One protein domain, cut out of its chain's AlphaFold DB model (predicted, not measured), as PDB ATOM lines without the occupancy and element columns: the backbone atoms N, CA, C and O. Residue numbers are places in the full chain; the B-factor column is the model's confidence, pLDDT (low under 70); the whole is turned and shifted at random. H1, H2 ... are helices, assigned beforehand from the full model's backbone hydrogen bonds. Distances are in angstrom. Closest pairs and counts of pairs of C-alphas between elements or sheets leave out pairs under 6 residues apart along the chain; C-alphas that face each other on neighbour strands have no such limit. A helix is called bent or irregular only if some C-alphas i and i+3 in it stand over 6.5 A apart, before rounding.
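Overview. This is residues 144 to 212 of the 272 residues of an uncharacterized protein of Puccinia coronata f. sp. avenae (UniProt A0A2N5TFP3). A long, kinked helix, H1, makes the length of a rod, and a shorter helix, H2, folds back beside its second half as a lopsided hairpin. The unnamed tail, residues 201 to 212, continues back beside the first half of H1. The printed part has 69 residues, of which 51 are in two named helices, H1 and then H2 along the chain, with no named strand; the class of the named elements is all helix. It is only just loose, close to extended, with a radius of gyration of the C-alphas of 16.3 A and spans of 54 by 17 by 17 A.

Arrangement. H1, residues 144 to 179, has a kink of 31 degrees near residue 169. It is neither bent nor irregular, but only just: C-alphas 168 and 171 are 6.2 A apart. H1, with residues 163 to 177 alone, touches H2, residues 186 to 200; their closest C-alphas, of Lys 163 and Met 200, are 6.7 A apart. This helical hairpin runs opposite ways at a tilt of 37 degrees, only just steep. In H2 every O i to N i+4 pair is within hydrogen-bond range, in H1 30 of 32.

Along the chain. H1 begins at C-alpha 144 (97.875, 186.204, 222.512) and is 52.1 A long. H2 is 20.9 A long and ends at C-alpha 200 (112.032, 171.084, 200.200).

Size, cuts and confidence. The C-alphas farthest apart, of Gly 144 and Ala 181, are 54.7 A apart. The printed part has no cut. The link from H1 to H2 is short, and residues 179 to 185 stand free. pLDDT is under 70 at residues 144 to 153, 200 to 204, 208 to 209 and 211 to 212.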
ATOM      1  N   GLY A 144      97.515 185.904 223.906       67.12
ATOM      2  CA  GLY A 144      97.875 186.204 222.512       67.12
ATOM      3  C   GLY A 144      99.208 185.577 222.056       67.12
ATOM      4  O   GLY A 144      99.230 184.936 221.001       67.12
ATOM      5  N   PRO A 145     100.295 185.705 222.839       68.19
ATOM      6  CA  PRO A 145     101.580 185.071 222.549       68.19
ATOM      7  C   PRO A 145     101.535 183.537 222.526       68.19
ATOM      8  O   PRO A 145     102.042 182.939 221.573       68.19
ATOM      9  N   SER A 146     100.901 182.893 223.512       67.44
ATOM     10  CA  SER A 146     100.778 181.430 223.564       67.44
ATOM     11  C   SER A 146      99.953 180.890 222.398       67.44
ATOM     12  O   SER A 146     100.324 179.876 221.807       67.44
ATOM     13  N   ARG A 147      98.891 181.597 221.975       68.50
ATOM     14  CA  ARG A 147      98.117 181.240 220.769       68.50
ATOM     15  C   ARG A 147      98.976 181.279 219.507       68.50
ATOM     16  O   ARG A 147      98.901 180.370 218.684       68.50
ATOM     17  N   LEU A 148      99.810 182.311 219.356       66.88
ATOM     18  CA  LEU A 148     100.714 182.430 218.211       66.88
ATOM     19  C   LEU A 148     101.781 181.327 218.213       66.88
ATOM     20  O   LEU A 148     102.079 180.767 217.159       66.88
ATOM     21  N   ALA A 149     102.343 180.998 219.377       67.38
ATOM     22  CA  ALA A 149     103.311 179.913 219.519       67.38
ATOM     23  C   ALA A 149     102.687 178.547 219.187       67.38
ATOM     24  O   ALA A 149     103.258 177.793 218.399       67.38
ATOM     25  N   ALA A 150     101.486 178.267 219.700       67.19
ATOM     26  CA  ALA A 150     100.740 177.049 219.392       67.19
ATOM     27  C   ALA A 150     100.411 176.947 217.894       67.19
ATOM     28  O   ALA A 150     100.658 175.912 217.277       67.19
ATOM     29  N   ALA A 151      99.935 178.032 217.275       68.94
ATOM     30  CA  ALA A 151      99.668 178.070 215.838       68.94
ATOM     31  C   ALA A 151     100.936 177.791 215.015       68.94
ATOM     32  O   ALA A 151     100.907 176.978 214.091       68.94
ATOM     33  N   LYS A 152     102.068 178.410 215.378       68.56
ATOM     34  CA  LYS A 152     103.362 178.129 214.742       68.56
ATOM     35  C   LYS A 152     103.757 176.664 214.899       68.56
ATOM     36  O   LYS A 152     104.172 176.059 213.917       68.56
ATOM     37  N   ALA A 153     103.612 176.083 216.088       69.25
ATOM     38  CA  ALA A 153     103.944 174.682 216.337       69.25
ATOM     39  C   ALA A 153     103.078 173.718 215.507       69.25
ATOM     40  O   ALA A 153     103.618 172.797 214.896       69.25
ATOM     41  N   LEU A 154     101.769 173.972 215.409       72.25
ATOM     42  CA  LEU A 154     100.846 173.175 214.591       72.25
ATOM     43  C   LEU A 154     101.191 173.249 213.101       72.25
ATOM     44  O   LEU A 154     101.290 172.217 212.437       72.25
ATOM     45  N   ILE A 155     101.418 174.460 212.580       74.88
ATOM     46  CA  ILE A 155     101.818 174.660 211.180       74.88
ATOM     47  C   ILE A 155     103.157 173.968 210.912       74.88
ATOM     48  O   ILE A 155     103.306 173.285 209.903       74.88
ATOM     49  N   HIS A 156     104.117 174.109 211.826       72.81
ATOM     50  CA  HIS A 156     105.433 173.493 211.720       72.81
ATOM     51  C   HIS A 156     105.347 171.960 211.660       72.81
ATOM     52  O   HIS A 156     105.919 171.347 210.758       72.81
ATOM     53  N   ALA A 157     104.575 171.338 212.557       72.69
ATOM     54  CA  ALA A 157     104.363 169.892 212.567       72.69
ATOM     55  C   ALA A 157     103.681 169.395 211.280       72.69
ATOM     56  O   ALA A 157     104.126 168.418 210.671       72.69
ATOM     57  N   ALA A 158     102.640 170.096 210.818       77.25
ATOM     58  CA  ALA A 158     101.958 169.765 209.569       77.25
ATOM     59  C   ALA A 158     102.896 169.879 208.356       77.25
ATOM     60  O   ALA A 158     102.916 168.993 207.500       77.25
ATOM     61  N   LEU A 159     103.717 170.932 208.308       79.88
ATOM     62  CA  LEU A 159     104.683 171.160 207.237       79.88
ATOM     63  C   LEU A 159     105.752 170.058 207.192       79.88
ATOM     64  O   LEU A 159     106.056 169.558 206.108       79.88
ATOM     65  N   ILE A 160     106.271 169.630 208.350       80.06
ATOM     66  CA  ILE A 160     107.195 168.489 208.448       80.06
ATOM     67  C   ILE A 160     106.543 167.223 207.892       80.06
ATOM     68  O   ILE A 160     107.138 166.551 207.047       80.06
ATOM     69  N   LYS A 161     105.311 166.908 208.313       80.25
ATOM     70  CA  LYS A 161     104.596 165.706 207.856       80.25
ATOM     71  C   LYS A 161     104.412 165.702 206.337       80.25
ATOM     72  O   LYS A 161     104.747 164.715 205.686       80.25
ATOM     73  N   ILE A 162     103.929 166.809 205.767       81.88
ATOM     74  CA  ILE A 162     103.727 166.948 204.316       81.88
ATOM     75  C   ILE A 162     105.050 166.777 203.573       81.88
ATOM     76  O   ILE A 162     105.123 166.015 202.610       81.88
ATOM     77  N   LYS A 163     106.108 167.439 204.043       79.94
ATOM     78  CA  LYS A 163     107.432 167.349 203.430       79.94
ATOM     79  C   LYS A 163     107.984 165.923 203.461       79.94
ATOM     80  O   LYS A 163     108.488 165.448 202.445       79.94
ATOM     81  N   ASN A 164     107.858 165.225 204.587       81.00
ATOM     82  CA  ASN A 164     108.306 163.838 204.713       81.00
ATOM     83  C   ASN A 164     107.544 162.918 203.750       81.00
ATOM     84  O   ASN A 164     108.167 162.127 203.043       81.00
ATOM     85  N   ILE A 165     106.219 163.070 203.646       82.69
ATOM     86  CA  ILE A 165     105.399 162.310 202.688       82.69
ATOM     87  C   ILE A 165     105.843 162.595 201.250       82.69
ATOM     88  O   ILE A 165     106.052 161.657 200.482       82.69
ATOM     89  N   GLN A 166     106.049 163.864 200.883       82.06
ATOM     90  CA  GLN A 166     106.487 164.233 199.533       82.06
ATOM     91  C   GLN A 166     107.881 163.677 199.200       82.06
ATOM     92  O   GLN A 166     108.106 163.231 198.076       82.06
ATOM     93  N   MET A 167     108.792 163.614 200.176       80.31
ATOM     94  CA  MET A 167     110.102 162.972 200.019       80.31
ATOM     95  C   MET A 167     110.001 161.455 199.821       80.31
ATOM     96  O   MET A 167     110.700 160.909 198.968       80.31
ATOM     97  N   ILE A 168     109.120 160.774 200.562       81.44
ATOM     98  CA  ILE A 168     108.860 159.338 200.378       81.44
ATOM     99  C   ILE A 168     108.279 159.096 198.982       81.44
ATOM    100  O   ILE A 168     108.771 158.246 198.237       81.44
ATOM    101  N   TRP A 169     107.262 159.872 198.602       83.00
ATOM    102  CA  TRP A 169     106.585 159.749 197.313       83.00
ATOM    103  C   TRP A 169     107.487 160.081 196.132       83.00
ATOM    104  O   TRP A 169     107.325 159.469 195.085       83.00
ATOM    105  N   ASN A 170     108.473 160.967 196.289       85.19
ATOM    106  CA  ASN A 170     109.407 161.319 195.221       85.19
ATOM    107  C   ASN A 170     110.019 160.088 194.537       85.19
ATOM    108  O   ASN A 170     110.049 160.010 193.310       85.19
ATOM    109  N   ASN A 171     110.453 159.102 195.324       76.94
ATOM    110  CA  ASN A 171     111.069 157.890 194.788       76.94
ATOM    111  C   ASN A 171     110.068 157.037 193.998       76.94
ATOM    112  O   ASN A 171     110.405 156.505 192.942       76.94
ATOM    113  N   TYR A 172     108.828 156.939 194.484       81.56
ATOM    114  CA  TYR A 172     107.767 156.181 193.822       81.56
ATOM    115  C   TYR A 172     107.261 156.878 192.558       81.56
ATOM    116  O   TYR A 172     107.125 156.224 191.530       81.56
ATOM    117  N   CYS A 173     107.038 158.193 192.602       79.12
ATOM    118  CA  CYS A 173     106.561 158.976 191.463       79.12
ATOM    119  C   CYS A 173     107.569 158.965 190.308       79.12
ATOM    120  O   CYS A 173     107.181 158.719 189.170       79.12
ATOM    121  N   ILE A 174     108.864 159.163 190.589       78.44
ATOM    122  CA  ILE A 174     109.911 159.106 189.555       78.44
ATOM    123  C   ILE A 174     109.986 157.704 188.943       78.44
ATOM    124  O   ILE A 174     110.082 157.562 187.724       78.44
ATOM    125  N   LYS A 175     109.922 156.658 189.775       81.50
ATOM    126  CA  LYS A 175     109.915 155.271 189.302       81.50
ATOM    127  C   LYS A 175     108.707 154.991 188.405       81.50
ATOM    128  O   LYS A 175     108.889 154.454 187.319       81.50
ATOM    129  N   LEU A 176     107.511 155.401 188.826       82.25
ATOM    130  CA  LEU A 176     106.273 155.212 188.072       82.25
ATOM    131  C   LEU A 176     106.351 155.872 186.692       82.25
ATOM    132  O   LEU A 176     106.086 155.206 185.700       82.25
ATOM    133  N   ILE A 177     106.770 157.141 186.626       81.25
ATOM    134  CA  ILE A 177     106.882 157.876 185.356       81.25
ATOM    135  C   ILE A 177     107.862 157.176 184.406       81.25
ATOM    136  O   ILE A 177     107.565 157.021 183.223       81.25
ATOM    137  N   ASN A 178     108.993 156.686 184.922       79.62
ATOM    138  CA  ASN A 178     109.989 155.968 184.119       79.62
ATOM    139  C   ASN A 178     109.517 154.584 183.639       79.62
ATOM    140  O   ASN A 178     110.000 154.096 182.619       79.62
ATOM    141  N   GLU A 179     108.626 153.926 184.384       86.81
ATOM    142  CA  GLU A 179     108.093 152.596 184.055       86.81
ATOM    143  C   GLU A 179     106.874 152.657 183.120       86.81
ATOM    144  O   GLU A 179     106.548 151.668 182.459       86.81
ATOM    145  N   THR A 180     106.206 153.808 183.031       84.25
ATOM    146  CA  THR A 180     105.073 154.025 182.125       84.25
ATOM    147  C   THR A 180     105.507 154.471 180.728       84.25
ATOM    148  O   THR A 180     106.571 155.053 180.531       84.25
ATOM    149  N   ALA A 181     104.670 154.203 179.720       83.69
ATOM    150  CA  ALA A 181     104.902 154.703 178.368       83.69
ATOM    151  C   ALA A 181     104.858 156.238 178.354       83.69
ATOM    152  O   ALA A 181     103.895 156.818 178.852       83.69
ATOM    153  N   SER A 182     105.875 156.865 177.754       84.00
ATOM    154  CA  SER A 182     106.020 158.323 177.737       84.00
ATOM    155  C   SER A 182     104.778 159.017 177.173       84.00
ATOM    156  O   SER A 182     104.314 158.700 176.072       84.00
ATOM    157  N   GLN A 183     104.263 159.974 177.936       83.88
ATOM    158  CA  GLN A 183     103.124 160.809 177.596       83.88
ATOM    159  C   GLN A 183     103.564 162.255 177.314       83.88
ATOM    160  O   GLN A 183     104.580 162.738 177.824       83.88
ATOM    161  N   PRO A 184     102.811 162.991 176.479       82.81
ATOM    162  CA  PRO A 184     103.044 164.417 176.303       82.81
ATOM    163  C   PRO A 184     102.827 165.158 177.633       82.81
ATOM    164  O   PRO A 184     101.743 165.096 178.205       82.81
ATOM    165  N   GLY A 185     103.849 165.883 178.096       81.94
ATOM    166  CA  GLY A 185     103.816 166.651 179.349       81.94
ATOM    167  C   GLY A 185     104.591 166.023 180.513       81.94
ATOM    168  O   GLY A 185     104.802 166.703 181.517       81.94
ATOM    169  N   ASP A 186     105.096 164.791 180.371       83.25
ATOM    170  CA  ASP A 186     105.910 164.135 181.409       83.25
ATOM    171  C   ASP A 186     107.113 164.994 181.815       83.25
ATOM    172  O   ASP A 186     107.423 165.122 182.998       83.25
ATOM    173  N   THR A 187     107.761 165.641 180.843       81.12
ATOM    174  CA  THR A 187     108.924 166.509 181.074       81.12
ATOM    175  C   THR A 187     108.572 167.729 181.926       81.12
ATOM    176  O   THR A 187     109.349 168.104 182.807       81.12
ATOM    177  N   ASP A 188     107.400 168.327 181.708       85.25
ATOM    178  CA  ASP A 188     106.944 169.507 182.447       85.25
ATOM    179  C   ASP A 188     106.594 169.132 183.890       85.25
ATOM    180  O   ASP A 188     107.018 169.808 184.832       85.25
ATOM    181  N   ILE A 189     105.902 168.002 184.073       84.19
ATOM    182  CA  ILE A 189     105.556 167.452 185.391       84.19
ATOM    183  C   ILE A 189     106.824 167.072 186.160       84.19
ATOM    184  O   ILE A 189     106.980 167.469 187.314       84.19
ATOM    185  N   CYS A 190     107.767 166.370 185.523       81.12
ATOM    186  CA  CYS A 190     109.046 166.004 186.136       81.12
ATOM    187  C   CYS A 190     109.852 167.234 186.552       81.12
ATOM    188  O   CYS A 190     110.448 167.243 187.629       81.12
ATOM    189  N   THR A 191     109.859 168.281 185.726       83.62
ATOM    190  CA  THR A 191     110.586 169.525 186.012       83.62
ATOM    191  C   THR A 191     109.945 170.281 187.175       83.62
ATOM    192  O   THR A 191     110.641 170.664 188.117       83.62
ATOM    193  N   ALA A 192     108.620 170.453 187.164       83.06
ATOM    194  CA  ALA A 192     107.888 171.114 188.244       83.06
ATOM    195  C   ALA A 192     108.033 170.362 189.578       83.06
ATOM    196  O   ALA A 192     108.344 170.973 190.602       83.06
ATOM    197  N   TRP A 193     107.891 169.034 189.550       85.62
ATOM    198  CA  TRP A 193     108.081 168.173 190.716       85.62
ATOM    199  C   TRP A 193     109.518 168.246 191.248       85.62
ATOM    200  O   TRP A 193     109.726 168.442 192.444       85.62
ATOM    201  N   SER A 194     110.521 168.181 190.369       83.19
ATOM    202  CA  SER A 194     111.935 168.281 190.763       83.19
ATOM    203  C   SER A 194     112.262 169.625 191.416       83.19
ATOM    204  O   SER A 194     112.973 169.656 192.421       83.19
ATOM    205  N   ASN A 195     111.697 170.726 190.908       82.81
ATOM    206  CA  ASN A 195     111.841 172.050 191.517       82.81
ATOM    207  C   ASN A 195     111.212 172.095 192.917       82.81
ATOM    208  O   ASN A 195     111.845 172.572 193.861       82.81
ATOM    209  N   GLN A 196     110.006 171.543 193.079       82.06
ATOM    210  CA  GLN A 196     109.335 171.463 194.377       82.06
ATOM    211  C   GLN A 196     110.168 170.653 195.385       82.06
ATOM    212  O   GLN A 196     110.464 171.142 196.476       82.06
ATOM    213  N   ILE A 197     110.639 169.459 195.014       81.69
ATOM    214  CA  ILE A 197     111.515 168.636 195.865       81.69
ATOM    215  C   ILE A 197     112.825 169.368 196.195       81.69
ATOM    216  O   ILE A 197     113.285 169.317 197.337       81.69
ATOM    217  N   GLY A 198     113.402 170.090 195.231       74.62
ATOM    218  CA  GLY A 198     114.594 170.916 195.424       74.62
ATOM    219  C   GLY A 198     114.411 171.965 196.521       74.62
ATOM    220  O   GLY A 198     115.231 172.038 197.436       74.62
ATOM    221  N   THR A 199     113.298 172.706 196.498       70.31
ATOM    222  CA  THR A 199     112.974 173.693 197.548       70.31
ATOM    223  C   THR A 199     112.753 173.055 198.921       70.31
ATOM    224  O   THR A 199     113.065 173.651 199.949       70.31
ATOM    225  N   MET A 200     112.284 171.807 198.957       69.44
ATOM    226  CA  MET A 200     112.032 171.084 200.200       69.44
ATOM    227  C   MET A 200     113.261 170.397 200.787       69.44
ATOM    228  O   MET A 200     113.227 170.043 201.961       69.44
ATOM    229  N   ARG A 201     114.363 170.218 200.047       65.19
ATOM    230  CA  ARG A 201     115.580 169.587 200.593       65.19
ATOM    231  C   ARG A 201     116.234 170.383 201.718       65.19
ATOM    232  O   ARG A 201     117.006 169.800 202.476       65.19
ATOM    233  N   VAL A 202     115.920 171.669 201.875       66.56
ATOM    234  CA  VAL A 202     116.424 172.438 203.016       66.56
ATOM    235  C   VAL A 202     115.754 171.927 204.295       66.56
ATOM    236  O   VAL A 202     114.528 172.010 204.380       66.56
ATOM    237  N   PRO A 203     116.491 171.336 205.256       63.19
ATOM    238  CA  PRO A 203     115.900 170.734 206.449       63.19
ATOM    239  C   PRO A 203     115.096 171.771 207.236       63.19
ATOM    240  O   PRO A 203     115.549 172.893 207.437       63.19
ATOM    241  N   LEU A 204     113.883 171.385 207.650       68.56
ATOM    242  CA  LEU A 204     113.114 172.192 208.597       68.56
ATOM    243  C   LEU A 204     113.735 172.006 209.980       68.56
ATOM    244  O   LEU A 204     114.272 170.929 210.276       68.56
ATOM    245  N   SER A 205     113.645 173.043 210.813       71.44
ATOM    246  CA  SER A 205     114.022 172.943 212.220       71.44
ATOM    247  C   SER A 205     113.291 171.765 212.867       71.44
ATOM    248  O   SER A 205     112.176 171.425 212.487       71.44
ATOM    249  N   GLN A 206     113.927 171.097 213.824       73.69
ATOM    250  CA  GLN A 206     113.243 170.095 214.653       73.69
ATOM    251  C   GLN A 206     112.664 170.726 215.926       73.69
ATOM    252  O   GLN A 206     112.043 170.045 216.735       73.69
ATOM    253  N   ILE A 207     112.847 172.039 216.103       70.31
ATOM    254  CA  ILE A 207     112.297 172.793 217.224       70.31
ATOM    255  C   ILE A 207     110.837 173.147 216.900       70.31
ATOM    256  O   ILE A 207     110.583 173.800 215.884       70.31
ATOM    257  N   PRO A 208     109.855 172.749 217.731       62.91
ATOM    258  CA  PRO A 208     108.451 173.053 217.476       62.91
ATOM    259  C   PRO A 208     108.197 174.557 217.310       62.91
ATOM    260  O   PRO A 208     108.524 175.359 218.181       62.91
ATOM    261  N   GLY A 209     107.583 174.938 216.188       61.84
ATOM    262  CA  GLY A 209     107.199 176.325 215.897       61.84
ATOM    263  C   GLY A 209     108.295 177.195 215.279       61.84
ATOM    264  O   GLY A 209     108.037 178.361 214.968       61.84
ATOM    265  N   ASP A 210     109.481 176.638 215.043       74.06
ATOM    266  CA  ASP A 210     110.594 177.323 214.391       74.06
ATOM    267  C   ASP A 210     110.509 177.193 212.862       74.06
ATOM    268  O   ASP A 210     111.142 176.354 212.221       74.06
ATOM    269  N   ILE A 211     109.661 178.029 212.260       64.44
ATOM    270  CA  ILE A 211     109.448 178.053 210.810       64.44
ATOM    271  C   ILE A 211     110.439 179.034 210.171       64.44
ATOM    272  O   ILE A 211     110.079 180.147 209.782       64.44
ATOM    273  N   HIS A 212     111.707 178.637 210.071       61.75
ATOM    274  CA  HIS A 212     112.689 179.393 209.298       61.75
ATOM    275  C   HIS A 212     112.572 178.994 207.821       61.75
ATOM    276  O   HIS A 212     113.069 177.948 207.414       61.75
TER     277      HIS A 212